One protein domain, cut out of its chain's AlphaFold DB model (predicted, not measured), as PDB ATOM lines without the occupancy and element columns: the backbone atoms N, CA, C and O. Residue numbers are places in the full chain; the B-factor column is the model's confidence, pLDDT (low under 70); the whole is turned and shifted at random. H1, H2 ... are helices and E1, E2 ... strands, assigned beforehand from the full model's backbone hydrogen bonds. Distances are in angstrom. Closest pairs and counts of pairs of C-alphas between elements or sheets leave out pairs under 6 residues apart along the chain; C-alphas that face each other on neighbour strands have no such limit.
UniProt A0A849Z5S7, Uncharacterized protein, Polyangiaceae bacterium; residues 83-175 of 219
ATOM      1  N   PRO A  83     259.220 272.607 339.702       97.19
ATOM      2  CA  PRO A  83     258.159 273.240 340.492       97.19
ATOM      3  C   PRO A  83     256.787 273.150 339.811       97.19
ATOM      4  O   PRO A  83     255.789 272.807 340.449       97.19
ATOM      5  N   SER A  84     256.737 273.361 338.490       97.19
ATOM      6  CA  SER A  84     255.507 273.215 337.702       97.19
ATOM      7  C   SER A  84     254.995 271.775 337.722       97.19
ATOM      8  O   SER A  84     253.806 271.538 337.933       97.19
ATOM      9  N   LEU A  85     255.888 270.799 337.553       97.00
ATOM     10  CA  LEU A  85     255.536 269.383 337.592       97.00
ATOM     11  C   LEU A  85     254.952 268.979 338.956       97.00
ATOM     12  O   LEU A  85     253.910 268.328 339.012       97.00
ATOM     13  N   VAL A  86     255.565 269.443 340.045       97.50
ATOM     14  CA  VAL A  86     255.112 269.235 341.428       97.50
ATOM     15  C   VAL A  86     253.747 269.889 341.684       97.50
ATOM     16  O   VAL A  86     252.865 269.277 342.299       97.50
ATOM     17  N   ALA A  87     253.532 271.118 341.204       97.31
ATOM     18  CA  ALA A  87     252.252 271.828 341.294       97.31
ATOM     19  C   ALA A  87     251.123 271.098 340.559       97.31
ATOM     20  O   ALA A  87     250.044 270.902 341.119       97.31
ATOM     21  N   ILE A  88     251.383 270.640 339.333       97.44
ATOM     22  CA  ILE A  88     250.418 269.877 338.536       97.44
ATOM     23  C   ILE A  88     250.121 268.538 339.207       97.44
ATOM     24  O   ILE A  88     248.960 268.180 339.412       97.44
ATOM     25  N   GLY A  89     251.167 267.804 339.570       96.56
ATOM     26  CA  GLY A  89     251.037 266.440 340.045       96.56
ATOM     27  C   GLY A  89     250.307 266.312 341.383       96.56
ATOM     28  O   GLY A  89     249.534 265.373 341.589       96.56
ATOM     29  N   ALA A  90     250.475 267.303 342.261       95.69
ATOM     30  CA  ALA A  90     249.788 267.368 343.549       95.69
ATOM     31  C   ALA A  90     248.372 267.972 343.482       95.69
ATOM     32  O   ALA A  90     247.668 267.972 344.487       95.69
ATOM     33  N   SER A  91     247.929 268.480 342.325       96.00
ATOM     34  CA  SER A  91     246.679 269.253 342.224       96.00
ATOM     35  C   SER A  91     245.397 268.431 342.393       96.00
ATOM     36  O   SER A  91     244.349 268.984 342.723       96.00
ATOM     37  N   ARG A  92     245.473 267.114 342.161       96.19
ATOM     38  CA  ARG A  92     244.338 266.172 342.181       96.19
ATOM     39  C   ARG A  92     243.174 266.590 341.282       96.19
ATOM     40  O   ARG A  92     242.022 266.243 341.552       96.19
ATOM     41  N   GLU A  93     243.467 267.295 340.195       97.00
ATOM     42  CA  GLU A  93     242.447 267.760 339.262       97.00
ATOM     43  C   GLU A  93     241.620 266.590 338.688       97.00
ATOM     44  O   GLU A  93     242.108 265.457 338.599       97.00
ATOM     45  N   PRO A  94     240.371 266.831 338.240       96.81
ATOM     46  CA  PRO A  94     239.494 265.766 337.755       96.81
ATOM     47  C   PRO A  94     240.096 264.899 336.644       96.81
ATOM     48  O   PRO A  94     239.853 263.698 336.613       96.81
ATOM     49  N   TRP A  95     240.914 265.462 335.747       96.19
ATOM     50  CA  TRP A  95     241.581 264.675 334.701       96.19
ATOM     51  C   TRP A  95     242.583 263.662 335.273       96.19
ATOM     52  O   TRP A  95     242.798 262.607 334.676       96.19
ATOM     53  N   GLN A  96     243.154 263.947 336.446       97.56
ATOM     54  CA  GLN A  96     244.038 263.028 337.145       97.56
ATOM     55  C   GLN A  96     243.228 261.912 337.801       97.56
ATOM     56  O   GLN A  96     243.517 260.738 337.597       97.56
ATOM     57  N   THR A  97     242.187 262.254 338.562       97.19
ATOM     58  CA  THR A  97     241.541 261.316 339.499       97.19
ATOM     59  C   THR A  97     240.294 260.614 338.952       97.19
ATOM     60  O   THR A  97     239.927 259.537 339.435       97.19
ATOM     61  N   ALA A  98     239.636 261.170 337.930       95.81
ATOM     62  CA  ALA A  98     238.419 260.586 337.378       95.81
ATOM     63  C   ALA A  98     238.702 259.241 336.694       95.81
ATOM     64  O   ALA A  98     239.572 259.117 335.824       95.81
ATOM     65  N   GLY A  99     237.925 258.226 337.078       95.62
ATOM     66  CA  GLY A  99     238.020 256.883 336.508       95.62
ATOM     67  C   GLY A  99     239.251 256.090 336.946       95.62
ATOM     68  O   GLY A  99     239.570 255.110 336.281       95.62
ATOM     69  N   LEU A 100     239.934 256.489 338.029       96.62
ATOM     70  CA  LEU A 100     241.014 255.682 338.593       96.62
ATOM     71  C   LEU A 100     240.522 254.289 338.990       96.62
ATOM     72  O   LEU A 100     239.490 254.156 339.665       96.62
ATOM     73  N   SER A 101     241.305 253.271 338.640       95.94
ATOM     74  CA  SER A 101     241.082 251.906 339.119       95.94
ATOM     75  C   SER A 101     241.161 251.818 340.651       95.94
ATOM     76  O   SER A 101     241.806 252.633 341.319       95.94
ATOM     77  N   ALA A 102     240.508 250.811 341.240       95.19
ATOM     78  CA  ALA A 102     240.556 250.595 342.689       95.19
ATOM     79  C   ALA A 102     241.995 250.367 343.186       95.19
ATOM     80  O   ALA A 102     242.387 250.907 344.217       95.19
ATOM     81  N   THR A 103     242.809 249.633 342.420       95.06
ATOM     82  CA  THR A 103     244.224 249.409 342.743       95.06
ATOM     83  C   THR A 103     245.039 250.697 342.648       95.06
ATOM     84  O   THR A 103     245.840 250.954 343.546       95.06
ATOM     85  N   ALA A 104     244.801 251.550 341.644       95.81
ATOM     86  CA  ALA A 104     245.457 252.855 341.555       95.81
ATOM     87  C   ALA A 104     245.088 253.783 342.715       95.81
ATOM     88  O   ALA A 104     245.980 254.416 343.272       95.81
ATOM     89  N   LYS A 105     243.821 253.809 343.147       96.81
ATOM     90  CA  LYS A 105     243.405 254.562 344.345       96.81
ATOM     91  C   LYS A 105     244.115 254.072 345.608       96.81
ATOM     92  O   LYS A 105     244.584 254.890 346.391       96.81
ATOM     93  N   THR A 106     244.240 252.757 345.786       95.00
ATOM     94  CA  THR A 106     244.958 252.178 346.932       95.00
ATOM     95  C   THR A 106     246.441 252.541 346.919       95.00
ATOM     96  O   THR A 106     246.979 252.937 347.951       95.00
ATOM     97  N   VAL A 107     247.116 252.426 345.770       95.75
ATOM     98  CA  VAL A 107     248.535 252.808 345.648       95.75
ATOM     99  C   VAL A 107     248.710 254.308 345.873       95.75
ATOM    100  O   VAL A 107     249.613 254.698 346.609       95.75
ATOM    101  N   LEU A 108     247.814 255.131 345.321       96.50
ATOM    102  CA  LEU A 108     247.803 256.575 345.531       96.50
ATOM    103  C   LEU A 108     247.668 256.934 347.019       96.50
ATOM    104  O   LEU A 108     248.470 257.692 347.548       96.50
ATOM    105  N   GLY A 109     246.721 256.314 347.725       95.69
ATOM    106  CA  GLY A 109     246.558 256.522 349.164       95.69
ATOM    107  C   GLY A 109     247.801 256.133 349.971       95.69
ATOM    108  O   GLY A 109     248.127 256.796 350.948       95.69
ATOM    109  N   ARG A 110     248.544 255.094 349.556       94.94
ATOM    110  CA  ARG A 110     249.809 254.719 350.212       94.94
ATOM    111  C   ARG A 110     250.877 255.794 350.025       94.94
ATOM    112  O   ARG A 110     251.482 256.192 351.019       94.94
ATOM    113  N   ILE A 111     251.091 256.271 348.798       95.75
ATOM    114  CA  ILE A 111     252.125 257.286 348.546       95.75
ATOM    115  C   ILE A 111     251.797 258.637 349.190       95.75
ATOM    116  O   ILE A 111     252.707 259.337 349.624       95.75
ATOM    117  N   ASP A 112     250.512 258.951 349.366       93.50
ATOM    118  CA  ASP A 112     250.058 260.181 350.029       93.50
ATOM    119  C   ASP A 112     250.336 260.189 351.536       93.50
ATOM    120  O   ASP A 112     250.443 261.250 352.140       93.50
ATOM    121  N   THR A 113     250.556 259.017 352.142       92.00
ATOM    122  CA  THR A 113     251.056 258.914 353.527       92.00
ATOM    123  C   THR A 113     252.576 259.097 353.644       92.00
ATOM    124  O   THR A 113     253.144 258.851 354.704       92.00
ATOM    125  N   GLY A 114     253.255 259.472 352.553       86.12
ATOM    126  CA  GLY A 114     254.713 259.610 352.483       86.12
ATOM    127  C   GLY A 114     255.460 258.296 352.233       86.12
ATOM    128  O   GLY A 114     256.688 258.288 352.155       86.12
ATOM    129  N   LYS A 115     254.751 257.168 352.078       89.88
ATOM    130  CA  LYS A 115     255.383 255.874 351.786       89.88
ATOM    131  C   LYS A 115     255.832 255.808 350.331       89.88
ATOM    132  O   LYS A 115     255.051 256.055 349.421       89.88
ATOM    133  N   ARG A 116     257.058 255.353 350.095       94.06
ATOM    134  CA  ARG A 116     257.498 254.938 348.756       94.06
ATOM    135  C   ARG A 116     256.971 253.541 348.458       94.06
ATOM    136  O   ARG A 116     256.956 252.679 349.334       94.06
ATOM    137  N   VAL A 117     256.522 253.319 347.230       93.56
ATOM    138  CA  VAL A 117     255.963 252.034 346.795       93.56
ATOM    139  C   VAL A 117     256.774 251.518 345.621       93.56
ATOM    140  O   VAL A 117     256.768 252.122 344.552       93.56
ATOM    141  N   ARG A 118     257.435 250.370 345.778       91.44
ATOM    142  CA  ARG A 118     258.083 249.694 344.651       91.44
ATOM    143  C   ARG A 118     257.068 248.813 343.939       91.44
ATOM    144  O   ARG A 118     256.326 248.065 344.569       91.44
ATOM    145  N   SER A 119     257.050 248.854 342.611       86.50
ATOM    146  CA  SER A 119     256.118 248.075 341.796       86.50
ATOM    147  C   SER A 119     256.290 246.568 341.971       86.50
ATOM    148  O   SER A 119     255.356 245.818 341.711       86.50
ATOM    149  N   ILE A 120     257.481 246.121 342.375       86.06
ATOM    150  CA  ILE A 120     257.771 244.710 342.641       86.06
ATOM    151  C   ILE A 120     257.117 244.212 343.939       86.06
ATOM    152  O   ILE A 120     256.687 243.064 343.979       86.06
ATOM    153  N   ASP A 121     256.944 245.098 344.926       88.38
ATOM    154  CA  ASP A 121     256.276 244.813 346.206       88.38
ATOM    155  C   ASP A 121     254.740 244.836 346.078       88.38
ATOM    156  O   ASP A 121     254.012 244.612 347.045       88.38
ATOM    157  N   LEU A 122     254.222 245.167 344.890       86.31
ATOM    158  CA  LEU A 122     252.799 245.138 344.594       86.31
ATOM    159  C   LEU A 122     252.380 243.774 344.052       86.31
ATOM    160  O   LEU A 122     253.041 243.195 343.178       86.31
ATOM    161  N   GLU A 123     251.191 243.353 344.478       86.81
ATOM    162  CA  GLU A 123     250.461 242.242 343.873       86.81
ATOM    163  C   GLU A 123     250.392 242.395 342.345       86.81
ATOM    164  O   GLU A 123     250.203 243.517 341.852       86.81
ATOM    165  N   PRO A 124     250.486 241.303 341.561       83.75
ATOM    166  CA  PRO A 124     250.495 241.366 340.098       83.75
ATOM    167  C   PRO A 124     249.348 242.193 339.497       83.75
ATOM    168  O   PRO A 124     249.560 242.963 338.556       83.75
ATOM    169  N   SER A 125     248.150 242.102 340.082       80.06
ATOM    170  CA  SER A 125     246.958 242.862 339.676       80.06
ATOM    171  C   SER A 125     247.093 244.378 339.890       80.06
ATOM    172  O   SER A 125     246.484 245.164 339.163       80.06
ATOM    173  N   ALA A 126     247.927 244.806 340.841       83.00
ATOM    174  CA  ALA A 126     248.184 246.204 341.169       83.00
ATOM    175  C   ALA A 126     249.393 246.794 340.424       83.00
ATOM    176  O   ALA A 126     249.539 248.012 340.381       83.00
ATOM    177  N   ARG A 127     250.231 245.990 339.753       82.88
ATOM    178  CA  ARG A 127     251.417 246.494 339.019       82.88
ATOM    179  C   ARG A 127     251.073 247.452 337.874       82.88
ATOM    180  O   ARG A 127     251.881 248.315 337.520       82.88
ATOM    181  N   LYS A 128     249.861 247.341 337.316       87.19
ATOM    182  CA  LYS A 128     249.342 248.275 336.301       87.19
ATOM    183  C   LYS A 128     249.044 249.667 336.870       87.19
ATOM    184  O   LYS A 128     249.140 250.635 336.119       87.19
ATOM    185  N   ALA A 129     248.788 249.780 338.178       91.75
ATOM    186  CA  ALA A 129     248.545 251.060 338.843       91.75
ATOM    187  C   ALA A 129     249.697 252.040 338.624       91.75
ATOM    188  O   ALA A 129     249.462 253.222 338.419       91.75
ATOM    189  N   ALA A 130     250.939 251.550 338.590       90.69
ATOM    190  CA  ALA A 130     252.086 252.419 338.386       90.69
ATOM    191  C   ALA A 130     252.060 253.139 337.031       90.69
ATOM    192  O   ALA A 130     252.377 254.318 336.960       90.69
ATOM    193  N   GLY A 131     251.645 252.449 335.961       91.44
ATOM    194  CA  GLY A 131     251.496 253.080 334.647       91.44
ATOM    195  C   GLY A 131     250.319 254.054 334.595       91.44
ATOM    196  O   GLY A 131     250.438 255.113 333.991       91.44
ATOM    197  N   GLU A 132     249.210 253.711 335.253       95.00
ATOM    198  CA  GLU A 132     248.030 254.576 335.337       95.00
ATOM    199  C   GLU A 132     248.323 255.876 336.101       95.00
ATOM    200  O   GLU A 132     247.952 256.951 335.635       95.00
ATOM    201  N   LEU A 133     249.006 255.790 337.249       96.44
ATOM    202  CA  LEU A 133     249.371 256.956 338.056       96.44
ATOM    203  C   LEU A 133     250.411 257.840 337.354       96.44
ATOM    204  O   LEU A 133     250.279 259.059 337.413       96.44
ATOM    205  N   ASP A 134     251.387 257.251 336.661       94.94
ATOM    206  CA  ASP A 134     252.388 257.975 335.858       94.94
ATOM    207  C   ASP A 134     251.732 258.770 334.714       94.94
ATOM    208  O   ASP A 134     251.893 259.982 334.618       94.94
ATOM    209  N   GLU A 135     250.863 258.133 333.915       95.44
ATOM    210  CA  GLU A 135     250.140 258.799 332.810       95.44
ATOM    211  C   GLU A 135     249.208 259.932 333.259       95.44
ATOM    212  O   GLU A 135     248.813 260.776 332.452       95.44
ATOM    213  N   ARG A 136     248.827 259.932 334.538       97.12
ATOM    214  CA  ARG A 136     247.959 260.937 335.164       97.12
ATOM    215  C   ARG A 136     248.742 261.922 336.036       97.12
ATOM    216  O   ARG A 136     248.135 262.746 336.721       97.12
ATOM    217  N   LEU A 137     250.076 261.831 336.026       97.44
ATOM    218  CA  LEU A 137     250.985 262.599 336.876       97.44
ATOM    219  C   LEU A 137     250.569 262.572 338.354       97.44
ATOM    220  O   LEU A 137     250.702 263.563 339.055       97.44
ATOM    221  N   LEU A 138     250.010 261.470 338.852       97.69
ATOM    222  CA  LEU A 138     249.579 261.346 340.251       97.69
ATOM    223  C   LEU A 138     250.694 260.868 341.182       97.69
ATOM    224  O   LEU A 138     250.556 261.003 342.399       97.69
ATOM    225  N   ALA A 139     251.769 260.331 340.608       97.00
ATOM    226  CA  ALA A 139     252.961 259.875 341.303       97.00
ATOM    227  C   ALA A 139     254.208 260.292 340.517       97.00
ATOM    228  O   ALA A 139     254.196 260.261 339.285       97.00
ATOM    229  N   SER A 140     255.281 260.619 341.236       95.62
ATOM    230  CA  SER A 140     256.626 260.585 340.665       95.62
ATOM    231  C   SER A 140     257.043 259.121 340.547       95.62
ATOM    232  O   SER A 140     256.889 258.359 341.507       95.62
ATOM    233  N   VAL A 141     257.509 258.712 339.368       93.06
ATOM    234  CA  VAL A 141     257.903 257.330 339.087       93.06
ATOM    235  C   VAL A 141     259.351 257.315 338.630       93.06
ATOM    236  O   VAL A 141     259.673 257.858 337.580       93.06
ATOM    237  N   ARG A 142     260.218 256.665 339.409       88.38
ATOM    238  CA  ARG A 142     261.629 256.466 339.061       88.38
ATOM    239  C   ARG A 142     261.902 255.006 338.741       88.38
ATOM    240  O   ARG A 142     261.355 254.114 339.392       88.38
ATOM    241  N   GLU A 143     262.755 254.756 337.758       83.81
ATOM    242  CA  GLU A 143     263.300 253.420 337.534       83.81
ATOM    243  C   GLU A 143     264.487 253.202 338.471       83.81
ATOM    244  O   GLU A 143     265.387 254.034 338.564       83.81
ATOM    245  N   VAL A 144     264.461 252.092 339.200       75.31
ATOM    246  CA  VAL A 144     265.518 251.690 340.124       75.31
ATOM    247  C   VAL A 144     266.103 250.380 339.620       75.31
ATOM    248  O   VAL A 144     265.388 249.387 339.436       75.31
ATOM    249  N   HIS A 145     267.413 250.389 339.397       62.59
ATOM    250  CA  HIS A 145     268.181 249.192 339.094       62.59
ATOM    251  C   HIS A 145     268.304 248.355 340.370       62.59
ATOM    252  O   HIS A 145     268.881 248.802 341.359       62.59
ATOM    253  N   GLY A 146     267.717 247.159 340.375       57.34
ATOM    254  CA  GLY A 146     267.981 246.176 341.422       57.34
ATOM    255  C   GLY A 146     269.371 245.555 341.267       57.34
ATOM    256  O   GLY A 146     269.909 245.501 340.161       57.34
ATOM    257  N   GLU A 147     269.914 245.019 342.361       49.91
ATOM    258  CA  GLU A 147     271.227 244.346 342.412       49.91
ATOM    259  C   GLU A 147     271.357 243.170 341.422       49.91
ATOM    260  O   GLU A 147     272.456 242.811 341.018       49.91
ATOM    261  N   SER A 148     270.233 242.602 340.970       52.59
ATOM    262  CA  SER A 148     270.163 241.514 339.986       52.59
ATOM    263  C   SER A 148     269.948 241.973 338.533       52.59
ATOM    264  O   SER A 148     269.595 241.158 337.682       52.59
ATOM    265  N   GLY A 149     270.058 243.275 338.238       55.28
ATOM    266  CA  GLY A 149     269.730 243.834 336.917       55.28
ATOM    267  C   GLY A 149     268.225 243.896 336.620       55.28
ATOM    268  O   GLY A 149     267.815 244.204 335.503       55.28
ATOM    269  N   THR A 150     267.371 243.618 337.611       60.19
ATOM    270  CA  THR A 150     265.918 243.783 337.469       60.19
ATOM    271  C   THR A 150     265.540 245.249 337.670       60.19
ATOM    272  O   THR A 150     265.680 245.786 338.771       60.19
ATOM    273  N   HIS A 151     265.011 245.890 336.628       70.88
ATOM    274  CA  HIS A 151     264.447 247.236 336.729       70.88
ATOM    275  C   HIS A 151     263.072 247.161 337.392       70.88
ATOM    276  O   HIS A 151     262.161 246.486 336.905       70.88
ATOM    277  N   HIS A 152     262.903 247.867 338.502       82.19
ATOM    278  CA  HIS A 152     261.592 248.072 339.103       82.19
ATOM    279  C   HIS A 152     261.291 249.560 339.191       82.19
ATOM    280  O   HIS A 152     262.186 250.400 339.226       82.19
ATOM    281  N   ARG A 153     260.002 249.894 339.206       89.81
ATOM    282  CA  ARG A 153     259.560 251.278 339.345       89.81
ATOM    283  C   ARG A 153     259.314 251.568 340.810       89.81
ATOM    284  O   ARG A 153     258.596 250.812 341.460       89.81
ATOM    285  N   GLU A 154     259.866 252.652 341.319       93.69
ATOM    286  CA  GLU A 154     259.486 253.194 342.616       93.69
ATOM    287  C   GLU A 154     258.579 254.404 342.414       93.69
ATOM    288  O   GLU A 154     258.853 255.271 341.588       93.69
ATOM    289  N   LEU A 155     257.489 254.431 343.172       95.81
ATOM    290  CA  LEU A 155     256.492 255.479 343.175       95.81
ATOM    291  C   LEU A 155     256.581 256.272 344.472       95.81
ATOM    292  O   LEU A 155     256.635 255.690 345.558       95.81
ATOM    293  N   ALA A 156     256.519 257.591 344.344       96.50
ATOM    294  CA  ALA A 156     256.462 258.528 345.454       96.50
ATOM    295  C   ALA A 156     255.406 259.610 345.188       96.50
ATOM    296  O   ALA A 156     255.021 259.859 344.040       96.50
ATOM    297  N   SER A 157     254.934 260.265 346.249       96.94
ATOM    298  CA  SER A 157     254.131 261.478 346.098       96.94
ATOM    299  C   SER A 157     254.984 262.611 345.518       96.94
ATOM    300  O   SER A 157     256.212 262.618 345.629       96.94
ATOM    301  N   TRP A 158     254.327 263.602 344.919       96.12
ATOM    302  CA  TRP A 158     255.019 264.804 344.450       96.12
ATOM    303  C   TRP A 158     255.581 265.653 345.591       96.12
ATOM    304  O   TRP A 158     256.548 266.372 345.369       96.12
ATOM    305  N   ASP A 159     255.035 265.532 346.803       94.00
ATOM    306  CA  ASP A 159     255.593 266.182 347.994       94.00
ATOM    307  C   ASP A 159     256.898 265.518 348.440       94.00
ATOM    308  O   ASP A 159     257.866 266.214 348.731       94.00
ATOM    309  N   ALA A 160     256.968 264.181 348.424       95.00
ATOM    310  CA  ALA A 160     258.216 263.465 348.691       95.00
ATOM    311  C   ALA A 160     259.280 263.796 347.634       95.00
ATOM    312  O   ALA A 160     260.419 264.091 347.979       95.00
ATOM    313  N   PHE A 161     258.892 263.833 346.354       95.38
ATOM    314  CA  PHE A 161     259.782 264.279 345.281       95.38
ATOM    315  C   PHE A 161     260.273 265.719 345.498       95.38
ATOM    316  O   PHE A 161     261.460 265.988 345.333       95.38
ATOM    317  N   ALA A 162     259.382 266.641 345.874       95.38
ATOM    318  CA  ALA A 162     259.748 268.028 346.137       95.38
ATOM    319  C   ALA A 162     260.754 268.144 347.288       95.38
ATOM    320  O   ALA A 162     261.742 268.864 347.157       95.38
ATOM    321  N   ALA A 163     260.540 267.391 348.371       94.44
ATOM    322  CA  ALA A 163     261.453 267.338 349.505       94.44
ATOM    323  C   ALA A 163     262.842 266.810 349.108       94.44
ATOM    324  O   ALA A 163     263.841 267.444 349.442       94.44
ATOM    325  N   ASP A 164     262.911 265.712 348.343       93.50
ATOM    326  CA  ASP A 164     264.182 265.128 347.882       93.50
ATOM    327  C   ASP A 164     265.028 266.116 347.060       93.50
ATOM    328  O   ASP A 164     266.255 266.057 347.087       93.50
ATOM    329  N   HIS A 165     264.371 267.008 346.311       94.38
ATOM    330  CA  HIS A 165     265.021 267.935 345.379       94.38
ATOM    331  C   HIS A 165     265.076 269.378 345.902       94.38
ATOM    332  O   HIS A 165     265.433 270.284 345.151       94.38
ATOM    333  N   GLY A 166     264.706 269.617 347.167       94.81
ATOM    334  CA  GLY A 166     264.722 270.955 347.771       94.81
ATOM    335  C   GLY A 166     263.781 271.960 347.094       94.81
ATOM    336  O   GLY A 166     264.049 273.161 347.099       94.81
ATOM    337  N   ILE A 167     262.689 271.489 346.486       95.00
ATOM    338  CA  ILE A 167     261.721 272.332 345.781       95.00
ATOM    339  C   ILE A 167     260.745 272.927 346.794       95.00
ATOM    340  O   ILE A 167     259.984 272.210 347.447       95.00
ATOM    341  N   LEU A 168     260.720 274.256 346.887       87.25
ATOM    342  CA  LEU A 168     259.746 274.970 347.706       87.25
ATOM    343  C   LEU A 168     258.386 275.026 347.004       87.25
ATOM    344  O   LEU A 168     258.298 275.270 345.802       87.25
ATOM    345  N   ARG A 169     257.305 274.832 347.767       73.12
ATOM    346  CA  ARG A 169     255.930 275.021 347.280       73.12
ATOM    347  C   ARG A 169     255.542 276.491 347.416       73.12
ATOM    348  O   ARG A 169     254.811 276.882 348.320       73.12
ATOM    349  N   ASP A 170     256.069 277.312 346.525       72.62
ATOM    350  CA  ASP A 170     255.966 278.772 346.514       72.62
ATOM    351  C   ASP A 170     254.640 279.291 345.924       72.62
ATOM    352  O   ASP A 170     254.612 280.133 345.033       72.62
ATOM    353  N   GLY A 171     253.501 278.780 346.398       81.56
ATOM    354  CA  GLY A 171     252.180 279.275 345.978       81.56
ATOM    355  C   GLY A 171     251.855 279.106 344.484       81.56
ATOM    356  O   GLY A 171     250.800 279.564 344.040       81.56
ATOM    357  N   LEU A 172     252.715 278.432 343.709       93.00
ATOM    358  CA  LEU A 172     252.502 278.158 342.294       93.00
ATOM    359  C   LEU A 172     251.240 277.308 342.103       93.00
ATOM    360  O   LEU A 172     251.192 276.122 342.444       93.00
ATOM    361  N   SER A 173     250.199 277.915 341.535       95.25
ATOM    362  CA  SER A 173     248.946 277.208 341.271       95.25
ATOM    363  C   SER A 173     249.099 276.207 340.124       95.25
ATOM    364  O   SER A 173     249.852 276.429 339.174       95.25
ATOM    365  N   ALA A 174     248.291 275.144 340.140       95.81
ATOM    366  CA  ALA A 174     248.232 274.183 339.037       95.81
ATOM    367  C   ALA A 174     247.934 274.861 337.687       95.81
ATOM    368  O   ALA A 174     248.456 274.451 336.655       95.81
ATOM    369  N   LYS A 175     247.135 275.938 337.678       96.19
ATOM    370  CA  LYS A 175     246.852 276.722 336.468       96.19
ATOM    371  C   LYS A 175     248.110 277.399 335.914       96.19
ATOM    372  O   LYS A 175     248.372 277.274 334.723       96.19
TER     373      LYS A 175
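What this domain is: This is residues 83 to 175 of the 219 residues of an uncharacterized protein of Polyangiaceae bacterium (UniProt A0A849Z5S7). A two-stranded hairpin, E1 and E2, reaches out from a cluster of short helices: the crossed pair H3 and H4 meets its base, and H5, touching H1, meets the base at another place. The long link of residues 113 to 128 passes along E2, pairing with it through residues 117 to 118, while H2 lies at the rim of the cluster, near H4. The 93 printed residues hold five named helices and two named strands, in the order H1 H2 H3 H4 E1 E2 H5; the sheet, E1 - E2, is antiparallel and the class is mixed. The whole is compact, with a radius of gyration of the C-alphas of 13.3 A and spans of 41 by 31 by 20 A.

Where its parts are: E1 is residues 140 to 145, 16.3 A long, beginning at C-alpha 140 (256.626, 260.585, 340.665), and E2 is residues 151 to 156, 16.4 A. H3, residues 102 to 112, measures 15.4 A. H4 is residues 129 to 135, H5 158 to 164, ending at C-alpha 164 (264.182, 265.128, 347.882), H1 83 to 89 and H2 94 to 97.

How they stand to each other: The hairpin's strands stand at 150 degrees, with N 142 and O 154 2.9 A apart. The closest C-alphas of H4 and E1 are Asp 134 and Val 141, 6.4 A; of H3 and E2, Ile 111 and Ala 156, 5.5 A. H3 and H4 touch at Ala 104 and Ala 129, C-alphas 4.5 A apart, about perpendicular at 75 degrees. H5 and H1 touch at Trp 158 and Val 86, C-alphas 5.4 A apart, opposite ways at 36 degrees, only just a steep tilt. Every O i to N i+4 pair is within hydrogen-bond range in H1, H3, H4 and H5; H2 is too short for one.

The domain as a whole: The farthest C-alphas, Ser 148 and Lys 175, are 42.4 A apart. The printed part has no cut; H3 to H4 is its one long link. Residues 145 to 150 have pLDDT under 70.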